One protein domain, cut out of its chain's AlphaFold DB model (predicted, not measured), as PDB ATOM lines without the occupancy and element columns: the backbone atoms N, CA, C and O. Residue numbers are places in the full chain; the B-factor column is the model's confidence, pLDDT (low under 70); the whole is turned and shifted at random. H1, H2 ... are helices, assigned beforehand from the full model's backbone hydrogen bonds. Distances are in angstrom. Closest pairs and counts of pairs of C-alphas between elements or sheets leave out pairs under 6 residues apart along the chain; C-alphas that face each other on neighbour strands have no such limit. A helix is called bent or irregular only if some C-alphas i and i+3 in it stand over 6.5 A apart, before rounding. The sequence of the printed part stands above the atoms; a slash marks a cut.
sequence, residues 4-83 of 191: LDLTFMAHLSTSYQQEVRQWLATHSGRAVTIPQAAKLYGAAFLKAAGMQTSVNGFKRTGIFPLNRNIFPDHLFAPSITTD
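AT A GLANCE: This is residues 4 to 83 of the 191 residues of an uncharacterized protein of Araneus ventricosus (UniProt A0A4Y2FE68). An open, elongated chain of four helices: H1 and H2 pack on each other at a steep angle, and H3 extends this pair beyond the beginning of H1. H4 sticks out at the far end, separated from the rest by a long link. The printed part has 80 residues, with four named helices in the order H1, H2, H3, H4 and no named strand; its class is all helix. The whole is extended, with a radius of gyration of the C-alphas of 18.0 A and spans of 54 by 29 by 17 A.

IN THESE COORDINATES: H1, residues 8 to 26, begins at C-alpha 8 (-28.307, 35.588, -39.231) and is 26.9 A long. H2, residues 34 to 48, is 20.3 A long. H3 comprises residues 51 to 61 and H4 residues 73 to 82, ending at C-alpha 82 (-42.969, 12.865, -29.962). H4 is irregular: C-alphas 75 and 78 are 7.3 A apart.

HOW THE PARTS SIT: H1 and H2 touch at a steep tilt of 51 degrees, opposite ways; their closest C-alphas, of Tyr 16 and Ala 44, are 4.9 A apart. H1 touches H3 with residues 8 to 11 alone, the closest C-alphas being those of Phe 8 and Thr 53, 5.9 A apart. H2 and H3 meet only through their link. H4 is apart from H1, H2 and H3. In H1, H2 and H3 every O i to N i+4 pair is within hydrogen-bond range; in H4 0 of 6 are, beside 4 of 7 O i to N i+3 pairs.

THE WHOLE: The farthest C-alphas, of Gly 29 and Asp 83, are 55.8 A apart. The link from H3 to H4 is long, with 11 residues. Residues 25 to 30 and 72 to 83 stand free. The printed part has no cut, and no printed residue is under 70 in pLDDT.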
ATOM      1  N   LEU A   4     -33.384  32.019 -39.005       94.19
ATOM      2  CA  LEU A   4     -32.550  32.941 -38.237       94.19
ATOM      3  C   LEU A   4     -31.239  32.287 -37.780       94.19
ATOM      4  O   LEU A   4     -30.165  32.873 -37.933       94.19
ATOM      5  N   ASP A   5     -31.329  31.062 -37.270       92.06
ATOM      6  CA  ASP A   5     -30.184  30.325 -36.736       92.06
ATOM      7  C   ASP A   5     -29.211  29.916 -37.845       92.06
ATOM      8  O   ASP A   5     -27.996  29.941 -37.660       92.06
ATOM      9  N   LEU A   6     -29.739  29.584 -39.028       89.12
ATOM     10  CA  LEU A   6     -28.936  29.110 -40.157       89.12
ATOM     11  C   LEU A   6     -28.160  30.211 -40.882       89.12
ATOM     12  O   LEU A   6     -27.179  29.902 -41.566       89.12
ATOM     13  N   THR A   7     -28.609  31.465 -40.811       94.75
ATOM     14  CA  THR A   7     -27.964  32.567 -41.539       94.75
ATOM     15  C   THR A   7     -27.581  33.721 -40.634       94.75
ATOM     16  O   THR A   7     -26.396  34.029 -40.520       94.75
ATOM     17  N   PHE A   8     -28.545  34.356 -39.975       96.06
ATOM     18  CA  PHE A   8     -28.307  35.588 -39.231       96.06
ATOM     19  C   PHE A   8     -27.371  35.393 -38.039       96.06
ATOM     20  O   PHE A   8     -26.406  36.142 -37.915       96.06
ATOM     21  N   MET A   9     -27.587  34.366 -37.215       95.75
ATOM     22  CA  MET A   9     -26.728  34.098 -36.052       95.75
ATOM     23  C   MET A   9     -25.271  33.821 -36.457       95.75
ATOM     24  O   MET A   9     -24.340  34.376 -35.870       95.75
ATOM     25  N   ALA A  10     -25.062  33.024 -37.510       93.50
ATOM     26  CA  ALA A  10     -23.730  32.731 -38.037       93.50
ATOM     27  C   ALA A  10     -23.037  33.987 -38.598       93.50
ATOM     28  O   ALA A  10     -21.857  34.235 -38.327       93.50
ATOM     29  N   HIS A  11     -23.778  34.808 -39.346       96.00
ATOM     30  CA  HIS A  11     -23.264  36.048 -39.925       96.00
ATOM     31  C   HIS A  11     -22.945  37.091 -38.843       96.00
ATOM     32  O   HIS A  11     -21.905  37.751 -38.903       96.00
ATOM     33  N   LEU A  12     -23.793  37.191 -37.819       97.62
ATOM     34  CA  LEU A  12     -23.598  38.061 -36.664       97.62
ATOM     35  C   LEU A  12     -22.347  37.673 -35.876       97.62
ATOM     36  O   LEU A  12     -21.513  38.536 -35.611       97.62
ATOM     37  N   SER A  13     -22.181  36.387 -35.552       97.06
ATOM     38  CA  SER A  13     -21.004  35.888 -34.833       97.06
ATOM     39  C   SER A  13     -19.712  36.190 -35.596       97.06
ATOM     40  O   SER A  13     -18.776  36.772 -35.045       97.06
ATOM     41  N   THR A  14     -19.689  35.885 -36.896       97.19
ATOM     42  CA  THR A  14     -18.518  36.122 -37.752       97.19
ATOM     43  C   THR A  14     -18.192  37.613 -37.866       97.19
ATOM     44  O   THR A  14     -17.044  38.009 -37.664       97.19
ATOM     45  N   SER A  15     -19.201  38.455 -38.118       97.62
ATOM     46  CA  SER A  15     -19.019  39.910 -38.205       97.62
ATOM     47  C   SER A  15     -18.538  40.498 -36.882       97.62
ATOM     48  O   SER A  15     -17.637  41.330 -36.869       97.62
ATOM     49  N   TYR A  16     -19.086  40.047 -35.753       98.44
ATOM     50  CA  TYR A  16     -18.676  40.531 -34.440       98.44
ATOM     51  C   TYR A  16     -17.216  40.190 -34.141       98.44
ATOM     52  O   TYR A  16     -16.454  41.055 -33.713       98.44
ATOM     53  N   GLN A  17     -16.786  38.961 -34.439       98.00
ATOM     54  CA  GLN A  17     -15.382  38.579 -34.298       98.00
ATOM     55  C   GLN A  17     -14.458  39.433 -35.173       98.00
ATOM     56  O   GLN A  17     -13.340  39.735 -34.756       98.00
ATOM     57  N   GLN A  18     -14.897  39.818 -36.373       97.94
ATOM     58  CA  GLN A  18     -14.134  40.695 -37.256       97.94
ATOM     59  C   GLN A  18     -14.011  42.112 -36.681       97.94
ATOM     60  O   GLN A  18     -12.902  42.641 -36.625       97.94
ATOM     61  N   GLU A  19     -15.109  42.702 -36.201       97.94
ATOM     62  CA  GLU A  19     -15.096  44.023 -35.557       97.94
ATOM     63  C   GLU A  19     -14.191  44.040 -34.323       97.94
ATOM     64  O   GLU A  19     -13.382  44.950 -34.148       97.94
ATOM     65  N   VAL A  20     -14.264  42.996 -33.491       97.81
ATOM     66  CA  VAL A  20     -13.392  42.843 -32.320       97.81
ATOM     67  C   VAL A  20     -11.924  42.740 -32.734       97.81
ATOM     68  O   VAL A  20     -11.087  43.440 -32.166       97.81
ATOM     69  N   ARG A  21     -11.595  41.925 -33.744       97.31
ATOM     70  CA  ARG A  21     -10.221  41.803 -34.261       97.31
ATOM     71  C   ARG A  21      -9.691  43.135 -34.795       97.31
ATOM     72  O   ARG A  21      -8.574  43.521 -34.459       97.31
ATOM     73  N   GLN A  22     -10.498  43.857 -35.569       97.06
ATOM     74  CA  GLN A  22     -10.137  45.168 -36.110       97.06
ATOM     75  C   GLN A  22      -9.914  46.202 -34.997       97.06
ATOM     76  O   GLN A  22      -8.969  46.997 -35.042       97.06
ATOM     77  N   TRP A  23     -10.766  46.185 -33.974       97.62
ATOM     78  CA  TRP A  23     -10.631  47.079 -32.832       97.62
ATOM     79  C   TRP A  23      -9.356  46.791 -32.035       97.62
ATOM     80  O   TRP A  23      -8.603  47.715 -31.739       97.62
ATOM     81  N   LEU A  24      -9.066  45.517 -31.755       97.06
ATOM     82  CA  LEU A  24      -7.854  45.106 -31.040       97.06
ATOM     83  C   LEU A  24      -6.575  45.448 -31.816       97.06
ATOM     84  O   LEU A  24      -5.602  45.894 -31.212       97.06
ATOM     85  N   ALA A  25      -6.587  45.323 -33.147       96.75
ATOM     86  CA  ALA A  25      -5.457  45.710 -33.993       96.75
ATOM     87  C   ALA A  25      -5.144  47.216 -33.907       96.75
ATOM     88  O   ALA A  25      -3.983  47.617 -33.898       96.75
ATOM     89  N   THR A  26      -6.177  48.056 -33.797       96.81
ATOM     90  CA  THR A  26      -6.029  49.518 -33.673       96.81
ATOM     91  C   THR A  26      -5.790  49.989 -32.232       96.81
ATOM     92  O   THR A  26      -5.359  51.119 -32.021       96.81
ATOM     93  N   HIS A  27      -6.029  49.128 -31.238       95.62
ATOM     94  CA  HIS A  27      -5.936  49.432 -29.806       95.62
ATOM     95  C   HIS A  27      -5.095  48.384 -29.064       95.62
ATOM     96  O   HIS A  27      -5.554  47.736 -28.121       95.62
ATOM     97  N   SER A  28      -3.840  48.230 -29.488       93.81
ATOM     98  CA  SER A  28      -2.903  47.267 -28.896       93.81
ATOM     99  C   SER A  28      -2.744  47.465 -27.381       93.81
ATOM    100  O   SER A  28      -2.668  48.591 -26.888       93.81
ATOM    101  N   GLY A  29      -2.706  46.358 -26.632       93.50
ATOM    102  CA  GLY A  29      -2.551  46.364 -25.171       93.50
ATOM    103  C   GLY A  29      -3.805  46.762 -24.383       93.50
ATOM    104  O   GLY A  29      -3.737  46.883 -23.161       93.50
ATOM    105  N   ARG A  30      -4.954  46.961 -25.045       94.38
ATOM    106  CA  ARG A  30      -6.236  47.245 -24.385       94.38
ATOM    107  C   ARG A  30      -7.193  46.066 -24.518       94.38
ATOM    108  O   ARG A  30      -7.302  45.457 -25.578       94.38
ATOM    109  N   ALA A  31      -7.928  45.784 -23.447       95.25
ATOM    110  CA  ALA A  31      -9.036  44.835 -23.471       95.25
ATOM    111  C   ALA A  31     -10.332  45.525 -23.922       95.25
ATOM    112  O   ALA A  31     -10.551  46.707 -23.639       95.25
ATOM    113  N   VAL A  32     -11.208  44.768 -24.588       96.75
ATOM    114  CA  VAL A  32     -12.552  45.240 -24.941       96.75
ATOM    115  C   VAL A  32     -13.390  45.340 -23.669       96.75
ATOM    116  O   VAL A  32     -13.602  44.358 -22.962       96.75
ATOM    117  N   THR A  33     -13.895  46.533 -23.392       97.88
ATOM    118  CA  THR A  33     -14.819  46.798 -22.282       97.88
ATOM    119  C   THR A  33     -16.275  46.627 -22.724       97.88
ATOM    120  O   THR A  33     -16.585  46.722 -23.910       97.88
ATOM    121  N   ILE A  34     -17.203  46.443 -21.779       97.62
ATOM    122  CA  ILE A  34     -18.651  46.314 -22.051       97.62
ATOM    123  C   ILE A  34     -19.206  47.415 -22.988       97.62
ATOM    124  O   ILE A  34     -19.866  47.072 -23.971       97.62
ATOM    125  N   PRO A  35     -18.942  48.725 -22.783       97.38
ATOM    126  CA  PRO A  35     -19.452  49.754 -23.694       97.38
ATOM    127  C   PRO A  35     -18.826  49.687 -25.095       97.38
ATOM    128  O   PRO A  35     -19.474  50.056 -26.072       97.38
ATOM    129  N   GLN A  36     -17.579  49.225 -25.221       97.50
ATOM    130  CA  GLN A  36     -16.956  48.996 -26.528       97.50
ATOM    131  C   GLN A  36     -17.570  47.774 -27.207       97.50
ATOM    132  O   GLN A  36     -17.922  47.862 -28.379       97.50
ATOM    133  N   ALA A  37     -17.790  46.685 -26.467       97.62
ATOM    134  CA  ALA A  37     -18.478  45.500 -26.965       97.62
ATOM    135  C   ALA A  37     -19.860  45.858 -27.532       97.62
ATOM    136  O   ALA A  37     -20.183  45.433 -28.634       97.62
ATOM    137  N   ALA A  38     -20.627  46.722 -26.857       98.12
ATOM    138  CA  ALA A  38     -21.911  47.207 -27.367       98.12
ATOM    139  C   ALA A  38     -21.783  47.960 -28.707       98.12
ATOM    140  O   ALA A  38     -22.577  47.739 -29.621       98.12
ATOM    141  N   LYS A  39     -20.761  48.816 -28.860       97.88
ATOM    142  CA  LYS A  39     -20.495  49.540 -30.119       97.88
ATOM    143  C   LYS A  39     -20.109  48.589 -31.254       97.88
ATOM    144  O   LYS A  39     -20.649  48.700 -32.352       97.88
ATOM    145  N   LEU A  40     -19.207  47.647 -30.978       98.25
ATOM    146  CA  LEU A  40     -18.755  46.642 -31.944       98.25
ATOM    147  C   LEU A  40     -19.902  45.712 -32.347       98.25
ATOM    148  O   LEU A  40     -20.080  45.413 -33.525       98.25
ATOM    149  N   TYR A  41     -20.734  45.317 -31.384       98.25
ATOM    150  CA  TYR A  41     -21.933  44.533 -31.638       98.25
ATOM    151  C   TYR A  41     -22.924  45.291 -32.520       98.25
ATOM    152  O   TYR A  41     -23.429  44.716 -33.476       98.25
ATOM    153  N   GLY A  42     -23.159  46.584 -32.273       98.00
ATOM    154  CA  GLY A  42     -24.004  47.411 -33.138       98.00
ATOM    155  C   GLY A  42     -23.502  47.453 -34.586       98.00
ATOM    156  O   GLY A  42     -24.279  47.248 -35.518       98.00
ATOM    157  N   ALA A  43     -22.193  47.635 -34.782       97.38
ATOM    158  CA  ALA A  43     -21.579  47.626 -36.111       97.38
ATOM    159  C   ALA A  43     -21.689  46.258 -36.809       97.38
ATOM    160  O   ALA A  43     -21.964  46.196 -38.008       97.38
ATOM    161  N   ALA A  44     -21.504  45.164 -36.069       98.06
ATOM    162  CA  ALA A  44     -21.662  43.805 -36.577       98.06
ATOM    163  C   ALA A  44     -23.124  43.462 -36.890       98.06
ATOM    164  O   ALA A  44     -23.411  42.832 -37.908       98.06
ATOM    165  N   PHE A  45     -24.058  43.914 -36.054       98.06
ATOM    166  CA  PHE A  45     -25.489  43.703 -36.233       98.06
ATOM    167  C   PHE A  45     -25.983  44.339 -37.527       98.06
ATOM    168  O   PHE A  45     -26.687  43.683 -38.286       98.06
ATOM    169  N   LEU A  46     -25.564  45.570 -37.832       97.06
ATOM    170  CA  LEU A  46     -25.924  46.239 -39.087       97.06
ATOM    171  C   LEU A  46     -25.423  45.484 -40.327       97.06
ATOM    172  O   LEU A  46     -26.118  45.455 -41.339       97.06
ATOM    173  N   LYS A  47     -24.253  44.837 -40.247       95.56
ATOM    174  CA  LYS A  47     -23.745  43.975 -41.329       95.56
ATOM    175  C   LYS A  47     -24.557  42.686 -41.457       95.56
ATOM    176  O   LYS A  47     -24.915  42.280 -42.561       95.56
ATOM    177  N   ALA A  48     -24.875  42.057 -40.329       96.50
ATOM    178  CA  ALA A  48     -25.594  40.791 -40.300       96.50
ATOM    179  C   ALA A  48     -27.072  40.938 -40.694       96.50
ATOM    180  O   ALA A  48     -27.601  40.091 -41.416       96.50
ATOM    181  N   ALA A  49     -27.731  42.020 -40.275       95.50
ATOM    182  CA  ALA A  49     -29.157  42.295 -40.468       95.50
ATOM    183  C   ALA A  49     -29.498  42.825 -41.877       95.50
ATOM    184  O   ALA A  49     -30.435  43.599 -42.057       95.50
ATOM    185  N   GLY A  50     -28.735  42.420 -42.893       94.44
ATOM    186  CA  GLY A  50     -29.033  42.732 -44.285       94.44
ATOM    187  C   GLY A  50     -30.174  41.876 -44.842       94.44
ATOM    188  O   GLY A  50     -30.313  40.702 -44.496       94.44
ATOM    189  N   MET A  51     -30.943  42.426 -45.790       96.25
ATOM    190  CA  MET A  51     -32.030  41.697 -46.469       96.25
ATOM    191  C   MET A  51     -31.558  40.374 -47.090       96.25
ATOM    192  O   MET A  51     -32.279  39.380 -47.062       96.25
ATOM    193  N   GLN A  52     -30.325  40.341 -47.600       95.44
ATOM    194  CA  GLN A  52     -29.715  39.138 -48.172       95.44
ATOM    195  C   GLN A  52     -29.618  37.990 -47.159       95.44
ATOM    196  O   GLN A  52     -29.867  36.839 -47.510       95.44
ATOM    197  N   THR A  53     -29.314  38.284 -45.893       95.69
ATOM    198  CA  THR A  53     -29.258  37.281 -44.822       95.69
ATOM    199  C   THR A  53     -30.628  36.639 -44.602       95.69
ATOM    200  O   THR A  53     -30.721  35.417 -44.456       95.69
ATOM    201  N   SER A  54     -31.689  37.448 -44.641       94.44
ATOM    202  CA  SER A  54     -33.072  36.982 -44.525       94.44
ATOM    203  C   SER A  54     -33.474  36.133 -45.729       94.44
ATOM    204  O   SER A  54     -33.889  34.991 -45.550       94.44
ATOM    205  N   VAL A  55     -33.278  36.635 -46.955       96.31
ATOM    206  CA  VAL A  55     -33.608  35.914 -48.202       96.31
ATOM    207  C   VAL A  55     -32.892  34.565 -48.259       96.31
ATOM    208  O   VAL A  55     -33.514  33.532 -48.505       96.31
ATOM    209  N   ASN A  56     -31.596  34.549 -47.950       95.50
ATOM    210  CA  ASN A  56     -30.823  33.314 -47.905       95.50
ATOM    211  C   ASN A  56     -31.298  32.375 -46.790       95.50
ATOM    212  O   ASN A  56     -31.280  31.162 -46.982       95.50
ATOM    213  N   GLY A  57     -31.761  32.898 -45.651       95.75
ATOM    214  CA  GLY A  57     -32.312  32.090 -44.558       95.75
ATOM    215  C   GLY A  57     -33.568  31.329 -44.974       95.75
ATOM    216  O   GLY A  57     -33.660  30.117 -44.766       95.75
ATOM    217  N   PHE A  58     -34.509  32.013 -45.627       95.69
ATOM    218  CA  PHE A  58     -35.727  31.384 -46.148       95.69
ATOM    219  C   PHE A  58     -35.427  30.372 -47.257       95.69
ATOM    220  O   PHE A  58     -35.988  29.274 -47.256       95.69
ATOM    221  N   LYS A  59     -34.473  30.692 -48.140       95.69
ATOM    222  CA  LYS A  59     -34.036  29.784 -49.205       95.69
ATOM    223  C   LYS A  59     -33.378  28.520 -48.649       95.69
ATOM    224  O   LYS A  59     -33.684  27.424 -49.103       95.69
ATOM    225  N   ARG A  60     -32.495  28.652 -47.652       94.38
ATOM    226  CA  ARG A  60     -31.789  27.516 -47.028       94.38
ATOM    227  C   ARG A  60     -32.689  26.627 -46.181       94.38
ATOM    228  O   ARG A  60     -32.373  25.458 -46.008       94.38
ATOM    229  N   THR A  61     -33.771  27.171 -45.635       95.31
ATOM    230  CA  THR A  61     -34.760  26.382 -44.887       95.31
ATOM    231  C   THR A  61     -35.812  25.734 -45.773       95.31
ATOM    232  O   THR A  61     -36.585  24.924 -45.273       95.31
ATOM    233  N   GLY A  62     -35.863  26.086 -47.062       95.19
ATOM    234  CA  GLY A  62     -36.885  25.585 -47.976       95.19
ATOM    235  C   GLY A  62     -38.284  26.071 -47.609       95.19
ATOM    236  O   GLY A  62     -39.259  25.445 -48.005       95.19
ATOM    237  N   ILE A  63     -38.395  27.158 -46.835       94.88
ATOM    238  CA  ILE A  63     -39.679  27.813 -46.558       94.88
ATOM    239  C   ILE A  63     -40.088  28.633 -47.782       94.88
ATOM    240  O   ILE A  63     -41.237  28.573 -48.212       94.88
ATOM    241  N   PHE A  64     -39.138  29.380 -48.360       94.88
ATOM    242  CA  PHE A  64     -39.356  30.116 -49.601       94.88
ATOM    243  C   PHE A  64     -38.085  30.147 -50.473       94.88
ATOM    244  O   PHE A  64     -37.065  30.684 -50.032       94.88
ATOM    245  N   PRO A  65     -38.128  29.628 -51.714       95.25
ATOM    246  CA  PRO A  65     -39.220  28.833 -52.285       95.25
ATOM    247  C   PRO A  65     -39.448  27.540 -51.483       95.25
ATOM    248  O   PRO A  65     -38.517  27.022 -50.863       95.25
ATOM    249  N   LEU A  66     -40.688  27.041 -51.482       95.56
ATOM    250  CA  LEU A  66     -41.053  25.848 -50.721       95.56
ATOM    251  C   LEU A  66     -40.311  24.620 -51.270       95.56
ATOM    252  O   LEU A  66     -40.495  24.244 -52.425       95.56
ATOM    253  N   ASN A  67     -39.490  23.983 -50.437       94.94
ATOM    254  CA  ASN A  67     -38.782  22.752 -50.770       94.94
ATOM    255  C   ASN A  67     -38.778  21.796 -49.573       94.94
ATOM    256  O   ASN A  67     -37.979  21.936 -48.647       94.94
ATOM    257  N   ARG A  68     -39.659  20.790 -49.618       91.75
ATOM    258  CA  ARG A  68     -39.805  19.782 -48.557       91.75
ATOM    259  C   ARG A  68     -38.611  18.825 -48.462       91.75
ATOM    260  O   ARG A  68     -38.367  18.278 -47.396       91.75
ATOM    261  N   ASN A  69     -37.846  18.679 -49.543       93.44
ATOM    262  CA  ASN A  69     -36.743  17.722 -49.653       93.44
ATOM    263  C   ASN A  69     -35.380  18.355 -49.316       93.44
ATOM    264  O   ASN A  69     -34.338  17.809 -49.665       93.44
ATOM    265  N   ILE A  70     -35.366  19.541 -48.695       93.62
ATOM    266  CA  ILE A  70     -34.126  20.271 -48.394       93.62
ATOM    267  C   ILE A  70     -33.354  19.684 -47.207       93.62
ATOM    268  O   ILE A  70     -32.143  19.877 -47.098       93.62
ATOM    269  N   PHE A  71     -34.050  18.971 -46.321       90.50
ATOM    270  CA  PHE A  71     -33.458  18.302 -45.172       90.50
ATOM    271  C   PHE A  71     -33.492  16.788 -45.392       90.50
ATOM    272  O   PHE A  71     -34.538  16.269 -45.776       90.50
ATOM    273  N   PRO A  72     -32.384  16.073 -45.151       91.38
ATOM    274  CA  PRO A  72     -32.370  14.617 -45.205       91.38
ATOM    275  C   PRO A  72     -33.155  13.998 -44.038       91.38
ATOM    276  O   PRO A  72     -33.203  14.564 -42.944       91.38
ATOM    277  N   ASP A  73     -33.699  12.797 -44.254       89.81
ATOM    278  CA  ASP A  73     -34.611  12.106 -43.326       89.81
ATOM    279  C   ASP A  73     -34.066  11.962 -41.897       89.81
ATOM    280  O   ASP A  73     -34.805  12.085 -40.920       89.81
ATOM    281  N   HIS A  74     -32.752  11.775 -41.743       90.19
ATOM    282  CA  HIS A  74     -32.128  11.627 -40.427       90.19
ATOM    283  C   HIS A  74     -32.250  12.880 -39.541       90.19
ATOM    284  O   HIS A  74     -32.214  12.755 -38.319       90.19
ATOM    285  N   LEU A  75     -32.438  14.079 -40.111       87.88
ATOM    286  CA  LEU A  75     -32.696  15.295 -39.323       87.88
ATOM    287  C   LEU A  75     -34.102  15.316 -38.706       87.88
ATOM    288  O   LEU A  75     -34.345  16.096 -37.785       87.88
ATOM    289  N   PHE A  76     -35.008  14.455 -39.174       86.81
ATOM    290  CA  PHE A  76     -36.341  14.265 -38.603       86.81
ATOM    291  C   PHE A  76     -36.382  13.140 -37.559       86.81
ATOM    292  O   PHE A  76     -37.398  12.969 -36.895       86.81
ATOM    293  N   ALA A  77     -35.284  12.407 -37.337       86.88
ATOM    294  CA  ALA A  77     -35.233  11.339 -36.335       86.88
ATOM    295  C   ALA A  77     -35.721  11.765 -34.929       86.88
ATOM    296  O   ALA A  77     -36.396  10.968 -34.290       86.88
ATOM    297  N   PRO A  78     -35.486  13.000 -34.433       83.81
ATOM    298  CA  PRO A  78     -36.016  13.422 -33.134       83.81
ATOM    299  C   PRO A  78     -37.546  13.568 -33.069       83.81
ATOM    300  O   PRO A  78     -38.097  13.506 -31.972       83.81
ATOM    301  N   SER A  79     -38.248  13.773 -34.194       84.56
ATOM    302  CA  SER A  79     -39.706  13.988 -34.172       84.56
ATOM    303  C   SER A  79     -40.500  12.702 -33.958       84.56
ATOM    304  O   SER A  79     -41.618  12.765 -33.452       84.56
ATOM    305  N   ILE A  80     -39.925  11.539 -34.291       80.12
ATOM    306  CA  ILE A  80     -40.596  10.234 -34.165       80.12
ATOM    307  C   ILE A  80     -40.951   9.912 -32.707       80.12
ATOM    308  O   ILE A  80     -41.976   9.301 -32.432       80.12
ATOM    309  N   THR A  81     -40.129  10.363 -31.754       80.00
ATOM    310  CA  THR A  81     -40.314  10.101 -30.318       80.00
ATOM    311  C   THR A  81     -41.490  10.886 -29.737       80.00
ATOM    312  O   THR A  81     -42.036  10.516 -28.701       80.00
ATOM    313  N   THR A  82     -41.876  11.983 -30.389       82.00
ATOM    314  CA  THR A  82     -42.969  12.865 -29.962       82.00
ATOM    315  C   THR A  82     -44.260  12.648 -30.742       82.00
ATOM    316  O   THR A  82     -45.219  13.391 -30.530       82.00
ATOM    317  N   ASP A  83     -44.287  11.679 -31.658       82.25
ATOM    318  CA  ASP A  83     -45.446  11.468 -32.512       82.25
ATOM    319  C   ASP A  83     -46.638  11.005 -31.661       82.25
ATOM    320  O   ASP A  83     -46.568  10.016 -30.925       82.25
TER     321      ASP A  83